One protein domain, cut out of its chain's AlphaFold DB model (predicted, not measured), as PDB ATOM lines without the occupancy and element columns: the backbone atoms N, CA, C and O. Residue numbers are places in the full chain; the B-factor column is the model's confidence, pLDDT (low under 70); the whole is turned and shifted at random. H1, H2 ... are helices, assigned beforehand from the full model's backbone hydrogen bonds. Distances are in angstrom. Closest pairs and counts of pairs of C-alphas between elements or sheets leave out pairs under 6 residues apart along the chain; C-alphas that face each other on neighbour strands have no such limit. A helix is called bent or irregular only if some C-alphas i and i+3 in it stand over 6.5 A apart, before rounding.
ATOM      1  N   LYS A  31     166.992 148.666 224.732       81.50
ATOM      2  CA  LYS A  31     167.575 148.692 223.390       81.50
ATOM      3  C   LYS A  31     168.041 150.101 223.009       81.50
ATOM      4  O   LYS A  31     169.183 150.284 222.608       81.50
ATOM      5  N   GLU A  32     167.162 151.085 223.173       83.56
ATOM      6  CA  GLU A  32     167.339 152.463 222.695       83.56
ATOM      7  C   GLU A  32     168.426 153.232 223.445       83.56
ATOM      8  O   GLU A  32     169.085 154.084 222.854       83.56
ATOM      9  N   PHE A  33     168.639 152.922 224.729       88.69
ATOM     10  CA  PHE A  33     169.640 153.601 225.546       88.69
ATOM     11  C   PHE A  33     170.735 152.661 226.046       88.69
ATOM     12  O   PHE A  33     171.903 152.842 225.709       88.69
ATOM     13  N   LEU A  34     170.381 151.642 226.838       85.88
ATOM     14  CA  LEU A  34     171.398 150.823 227.505       85.88
ATOM     15  C   LEU A  34     172.242 149.997 226.539       85.88
ATOM     16  O   LEU A  34     173.433 149.871 226.767       85.88
ATOM     17  N   GLU A  35     171.653 149.389 225.512       86.75
ATOM     18  CA  GLU A  35     172.405 148.592 224.538       86.75
ATOM     19  C   GLU A  35     173.128 149.485 223.526       86.75
ATOM     20  O   GLU A  35     174.276 149.192 223.195       86.75
ATOM     21  N   ARG A  36     172.494 150.582 223.090       89.12
ATOM     22  CA  ARG A  36     173.066 151.531 222.125       89.12
ATOM     23  C   ARG A  36     174.262 152.306 222.685       89.12
ATOM     24  O   ARG A  36     175.270 152.433 222.003       89.12
ATOM     25  N   TYR A  37     174.181 152.774 223.932       89.50
ATOM     26  CA  TYR A  37     175.210 153.621 224.549       89.50
ATOM     27  C   TYR A  37     175.944 152.948 225.715       89.50
ATOM     28  O   TYR A  37     176.604 153.642 226.487       89.50
ATOM     29  N   ASP A  38     175.867 151.616 225.852       86.69
ATOM     30  CA  ASP A  38     176.410 150.862 227.004       86.69
ATOM     31  C   ASP A  38     177.843 151.267 227.368       86.69
ATOM     32  O   ASP A  38     178.207 151.354 228.535       86.69
ATOM     33  N   PHE A  39     178.646 151.537 226.342       82.50
ATOM     34  CA  PHE A  39     180.058 151.874 226.450       82.50
ATOM     35  C   PHE A  39     180.344 153.249 227.070       82.50
ATOM     36  O   PHE A  39     181.428 153.483 227.601       82.50
ATOM     37  N   PHE A  40     179.375 154.162 227.015       82.06
ATOM     38  CA  PHE A  40     179.471 155.511 227.577       82.06
ATOM     39  C   PHE A  40     178.763 155.635 228.929       82.06
ATOM     40  O   PHE A  40     178.970 156.613 229.656       82.06
ATOM     41  N   VAL A  41     177.931 154.648 229.267       85.44
ATOM     42  CA  VAL A  41     177.202 154.573 230.532       85.44
ATOM     43  C   VAL A  41     178.084 153.884 231.569       85.44
ATOM     44  O   VAL A  41     178.327 152.678 231.530       85.44
ATOM     45  N   THR A  42     178.544 154.643 232.558       83.50
ATOM     46  CA  THR A  42     179.378 154.104 233.635       83.50
ATOM     47  C   THR A  42     178.633 153.045 234.450       83.50
ATOM     48  O   THR A  42     177.402 153.024 234.546       83.50
ATOM     49  N   GLY A  43     179.375 152.186 235.156       81.50
ATOM     50  CA  GLY A  43     178.771 151.175 236.030       81.50
ATOM     51  C   GLY A  43     177.853 151.757 237.119       81.50
ATOM     52  O   GLY A  43     176.905 151.088 237.535       81.50
ATOM     53  N   LYS A  44     178.100 152.997 237.566       81.19
ATOM     54  CA  LYS A  44     177.229 153.718 238.508       81.19
ATOM     55  C   LYS A  44     175.949 154.189 237.815       81.19
ATOM     56  O   LYS A  44     174.865 153.866 238.291       81.19
ATOM     57  N   GLU A  45     176.067 154.866 236.676       84.81
ATOM     58  CA  GLU A  45     174.927 155.327 235.870       84.81
ATOM     59  C   GLU A  45     174.017 154.165 235.461       84.81
ATOM     60  O   GLU A  45     172.806 154.236 235.638       84.81
ATOM     61  N   LYS A  46     174.592 153.034 235.039       88.06
ATOM     62  CA  LYS A  46     173.838 151.821 234.688       88.06
ATOM     63  C   LYS A  46     173.049 151.259 235.871       88.06
ATOM     64  O   LYS A  46     171.953 150.729 235.684       88.06
ATOM     65  N   LYS A  47     173.598 151.332 237.090       86.69
ATOM     66  CA  LYS A  47     172.900 150.907 238.315       86.69
ATOM     67  C   LYS A  47     171.765 151.861 238.668       86.69
ATOM     68  O   LYS A  47     170.695 151.373 239.015       86.69
ATOM     69  N   GLU A  48     171.981 153.171 238.570       87.88
ATOM     70  CA  GLU A  48     170.932 154.164 238.830       87.88
ATOM     71  C   GLU A  48     169.805 154.069 237.799       87.88
ATOM     72  O   GLU A  48     168.648 153.936 238.185       87.88
ATOM     73  N   PHE A  49     170.134 153.973 236.508       87.38
ATOM     74  CA  PHE A  49     169.148 153.820 235.438       87.38
ATOM     75  C   PHE A  49     168.242 152.597 235.639       87.38
ATOM     76  O   PHE A  49     167.028 152.666 235.462       87.38
ATOM     77  N   LYS A  50     168.812 151.467 236.078       86.94
ATOM     78  CA  LYS A  50     168.053 150.236 236.357       86.94
ATOM     79  C   LYS A  50     167.089 150.347 237.542       86.94
ATOM     80  O   LYS A  50     166.182 149.523 237.635       86.94
ATOM     81  N   LYS A  51     167.281 151.302 238.457       89.69
ATOM     82  CA  LYS A  51     166.366 151.528 239.591       89.69
ATOM     83  C   LYS A  51     165.127 152.332 239.189       89.69
ATOM     84  O   LYS A  51     164.136 152.295 239.918       89.69
ATOM     85  N   LEU A  52     165.179 153.048 238.063       88.50
ATOM     86  CA  LEU A  52     164.086 153.887 237.576       88.50
ATOM     87  C   LEU A  52     162.897 153.015 237.155       88.50
ATOM     88  O   LEU A  52     163.038 152.074 236.364       88.50
ATOM     89  N   LYS A  53     161.723 153.320 237.714       84.50
ATOM     90  CA  LYS A  53     160.500 152.516 237.550       84.50
ATOM     91  C   LYS A  53     159.549 153.063 236.490       84.50
ATOM     92  O   LYS A  53     158.815 152.271 235.912       84.50
ATOM     93  N   THR A  54     159.571 154.372 236.257       84.81
ATOM     94  CA  THR A  54     158.682 155.063 235.319       84.81
ATOM     95  C   THR A  54     159.443 155.491 234.071       84.81
ATOM     96  O   THR A  54     160.670 155.631 234.101       84.81
ATOM     97  N   ASP A  55     158.719 155.667 232.971       85.94
ATOM     98  CA  ASP A  55     159.307 156.049 231.691       85.94
ATOM     99  C   ASP A  55     159.735 157.519 231.699       85.94
ATOM    100  O   ASP A  55     160.807 157.837 231.196       85.94
ATOM    101  N   GLU A  56     159.003 158.383 232.402       83.94
ATOM    102  CA  GLU A  56     159.347 159.795 232.588       83.94
ATOM    103  C   GLU A  56     160.692 159.952 233.308       83.94
ATOM    104  O   GLU A  56     161.534 160.744 232.896       83.94
ATOM    105  N   ALA A  57     160.937 159.146 234.348       82.38
ATOM    106  CA  ALA A  57     162.198 159.192 235.081       82.38
ATOM    107  C   ALA A  57     163.375 158.694 234.225       82.38
ATOM    108  O   ALA A  57     164.504 159.155 234.388       82.38
ATOM    109  N   ARG A  58     163.130 157.744 233.310       88.19
ATOM    110  CA  ARG A  58     164.146 157.270 232.354       88.19
ATOM    111  C   ARG A  58     164.441 158.319 231.293       88.19
ATOM    112  O   ARG A  58     165.615 158.533 231.008       88.19
ATOM    113  N   ASP A  59     163.417 158.968 230.752       85.56
ATOM    114  CA  ASP A  59     163.574 160.074 229.807       85.56
ATOM    115  C   ASP A  59     164.368 161.228 230.444       85.56
ATOM    116  O   ASP A  59     165.337 161.701 229.851       85.56
ATOM    117  N   GLU A  60     164.047 161.612 231.684       83.06
ATOM    118  CA  GLU A  60     164.790 162.634 232.433       83.06
ATOM    119  C   GLU A  60     166.251 162.222 232.670       83.06
ATOM    120  O   GLU A  60     167.174 163.012 232.466       83.06
ATOM    121  N   PHE A  61     166.494 160.961 233.044       88.94
ATOM    122  CA  PHE A  61     167.854 160.448 233.188       88.94
ATOM    123  C   PHE A  61     168.638 160.544 231.879       88.94
ATOM    124  O   PHE A  61     169.799 160.943 231.898       88.94
ATOM    125  N   ILE A  62     168.033 160.158 230.752       89.00
ATOM    126  CA  ILE A  62     168.687 160.176 229.440       89.00
ATOM    127  C   ILE A  62     168.980 161.616 229.014       89.00
ATOM    128  O   ILE A  62     170.078 161.888 228.533       89.00
ATOM    129  N   ALA A  63     168.039 162.536 229.234       84.38
ATOM    130  CA  ALA A  63     168.241 163.956 228.973       84.38
ATOM    131  C   ALA A  63     169.433 164.499 229.777       84.38
ATOM    132  O   ALA A  63     170.373 165.034 229.192       84.38
ATOM    133  N   ASN A  64     169.462 164.252 231.090       82.25
ATOM    134  CA  ASN A  64     170.560 164.678 231.960       82.25
ATOM    135  C   ASN A  64     171.894 164.006 231.591       82.25
ATOM    136  O   ASN A  64     172.943 164.649 231.610       82.25
ATOM    137  N   PHE A  65     171.867 162.717 231.231       85.88
ATOM    138  CA  PHE A  65     173.046 161.958 230.810       85.88
ATOM    139  C   PHE A  65     173.751 162.619 229.623       85.88
ATOM    140  O   PHE A  65     174.985 162.676 229.614       85.88
ATOM    141  N   TRP A  66     172.978 163.110 228.649       85.56
ATOM    142  CA  TRP A  66     173.504 163.821 227.489       85.56
ATOM    143  C   TRP A  66     173.836 165.273 227.803       85.56
ATOM    144  O   TRP A  66     174.917 165.713 227.437       85.56
ATOM    145  N   GLN A  67     173.001 165.982 228.561       81.00
ATOM    146  CA  GLN A  67     173.226 167.385 228.913       81.00
ATOM    147  C   GLN A  67     174.592 167.623 229.582       81.00
ATOM    148  O   GLN A  67     175.310 168.548 229.226       81.00
ATOM    149  N   ILE A  68     175.009 166.762 230.514       72.81
ATOM    150  CA  ILE A  68     176.329 166.882 231.172       72.81
ATOM    151  C   ILE A  68     177.507 166.474 230.270       72.81
ATOM    152  O   ILE A  68     178.670 166.689 230.616       72.81
ATOM    153  N   ARG A  69     177.205 165.804 229.156       77.19
ATOM    154  CA  ARG A  69     178.137 165.381 228.105       77.19
ATOM    155  C   ARG A  69     178.146 166.337 226.925       77.19
ATOM    156  O   ARG A  69     178.932 166.118 226.009       77.19
ATOM    157  N   ASP A  70     177.294 167.356 226.966       73.00
ATOM    158  CA  ASP A  70     177.218 168.341 225.917       73.00
ATOM    159  C   ASP A  70     178.523 169.108 225.826       73.00
ATOM    160  O   ASP A  70     179.123 169.517 226.828       73.00
ATOM    161  N   THR A  71     178.983 169.241 224.598       61.06
ATOM    162  CA  THR A  71     180.186 169.990 224.310       61.06
ATOM    163  C   THR A  71     179.843 171.457 224.251       61.06
ATOM    164  O   THR A  71     180.517 172.230 224.932       61.06
ATOM    165  N   ASN A  72     178.746 171.827 223.601       60.34
ATOM    166  CA  ASN A  72     178.322 173.205 223.532       60.34
ATOM    167  C   ASN A  72     176.861 173.350 223.986       60.34
ATOM    168  O   ASN A  72     175.946 173.206 223.186       60.34
ATOM    169  N   PRO A  73     176.603 173.696 225.261       65.56
ATOM    170  CA  PRO A  73     175.235 173.865 225.749       65.56
ATOM    171  C   PRO A  73     174.516 175.090 225.155       65.56
ATOM    172  O   PRO A  73     173.327 175.269 225.421       65.56
ATOM    173  N   ASP A  74     175.215 175.947 224.397       61.84
ATOM    174  CA  ASP A  74     174.619 177.111 223.733       61.84
ATOM    175  C   ASP A  74     173.919 176.739 222.412       61.84
ATOM    176  O   ASP A  74     173.198 177.567 221.844       61.84
ATOM    177  N   THR A  75     174.096 175.511 221.913       64.56
ATOM    178  CA  THR A  75     173.365 174.992 220.752       64.56
ATOM    179  C   THR A  75     172.152 174.165 221.201       64.56
ATOM    180  O   THR A  75     172.112 173.613 222.302       64.56
ATOM    181  N   PRO A  76     171.097 174.079 220.369       73.56
ATOM    182  CA  PRO A  76     169.948 173.229 220.677       73.56
ATOM    183  C   PRO A  76     170.254 171.727 220.536       73.56
ATOM    184  O   PRO A  76     169.448 170.900 220.968       73.56
ATOM    185  N   GLU A  77     171.371 171.359 219.905       78.25
ATOM    186  CA  GLU A  77     171.747 169.979 219.613       78.25
ATOM    187  C   GLU A  77     172.988 169.571 220.398       78.25
ATOM    188  O   GLU A  77     173.987 170.265 220.396       78.25
ATOM    189  N   ASN A  78     172.985 168.370 220.964       80.56
ATOM    190  CA  ASN A  78     174.157 167.864 221.668       80.56
ATOM    191  C   ASN A  78     175.195 167.312 220.676       80.56
ATOM    192  O   ASN A  78     175.004 166.213 220.134       80.56
ATOM    193  N   GLU A  79     176.297 168.025 220.418       75.06
ATOM    194  CA  GLU A  79     177.238 167.607 219.363       75.06
ATOM    195  C   GLU A  79     177.982 166.327 219.723       75.06
ATOM    196  O   GLU A  79     178.260 165.501 218.848       75.06
ATOM    197  N   TYR A  80     178.263 166.114 221.009       78.31
ATOM    198  CA  TYR A  80     178.867 164.868 221.462       78.31
ATOM    199  C   TYR A  80     177.952 163.674 221.188       78.31
ATOM    200  O   TYR A  80     178.398 162.660 220.651       78.31
ATOM    201  N   LYS A  81     176.656 163.797 221.491       84.44
ATOM    202  CA  LYS A  81     175.661 162.776 221.168       84.44
ATOM    203  C   LYS A  81     175.604 162.532 219.664       84.44
ATOM    204  O   LYS A  81     175.638 161.375 219.260       84.44
ATOM    205  N   ASN A  82     175.573 163.586 218.850       82.00
ATOM    206  CA  ASN A  82     175.543 163.465 217.390       82.00
ATOM    207  C   ASN A  82     176.781 162.728 216.853       82.00
ATOM    208  O   ASN A  82     176.647 161.830 216.025       82.00
ATOM    209  N   LEU A  83     177.972 163.044 217.369       80.50
ATOM    210  CA  LEU A  83     179.212 162.340 217.032       80.50
ATOM    211  C   LEU A  83     179.141 160.851 217.395       80.50
ATOM    212  O   LEU A  83     179.556 159.998 216.609       80.50
ATOM    213  N   ILE A  84     178.631 160.522 218.585       85.25
ATOM    214  CA  ILE A  84     178.475 159.128 219.013       85.25
ATOM    215  C   ILE A  84     177.432 158.405 218.159       85.25
ATOM    216  O   ILE A  84     177.681 157.278 217.735       85.25
ATOM    217  N   ASP A  85     176.300 159.040 217.866       87.69
ATOM    218  CA  ASP A  85     175.262 158.475 217.008       87.69
ATOM    219  C   ASP A  85     175.778 158.202 215.594       87.69
ATOM    220  O   ASP A  85     175.508 157.127 215.056       87.69
TER     221      ASP A  85
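Overview. This is residues 31 to 85 of the 385 residues of an uncharacterized protein of Candidatus Yanofskybacteria bacterium RIFCSPLOWO2_02_FULL_45_18 (UniProt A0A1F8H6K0). The long helix H3 makes one side, with H2 beside it running back at a small angle, H1 near H3's middle, and H4 near its end at a steep angle. The contacts are few, and the long loop from H3 to H4 makes one end. The 55 printed residues hold four named helices, H1 to H4 in chain order, and no named strand: all helix. The whole is compact, radius of gyration of the C-alphas 11.5 A, spanning 31 by 22 by 19 A.

Along the chain. H3, residues 55 to 67, is 18.2 A long, from C-alpha 55 at (159.307, 156.049, 231.691). H2, residues 43 to 51, measures 12.9 A. H4, residues 79 to 85, measures 9.6 A and ends at (175.262, 158.475, 217.008). H1, residues 31 to 35, 5.0 A, is only just irregular: C-alphas 32 and 35 are 6.6 A apart.

Arrangement. H3 and H2 are close but not clearly touching, closest C-alphas Arg 58 and Phe 49, 6.8 A, at a shallow tilt of 24 degrees, opposite ways. H3 and H4 are likewise close but not clearly touching, closest C-alphas Trp 66 and Lys 81, 6.8 A, at a steep tilt of 62 degrees. H4 is apart from H1 and H2. Every O i to N i+4 pair is within hydrogen-bond range in H2, H3 and H4; in H1 0 of 1, and 0 of 2 O i to N i+3 pairs.

Size, cuts and confidence. The farthest C-alphas, Lys 53 and Asp 74, are 31.5 A apart. The printed part has no cut; the link H3 to H4 is long, and residues 71 to 75 have pLDDT under 70.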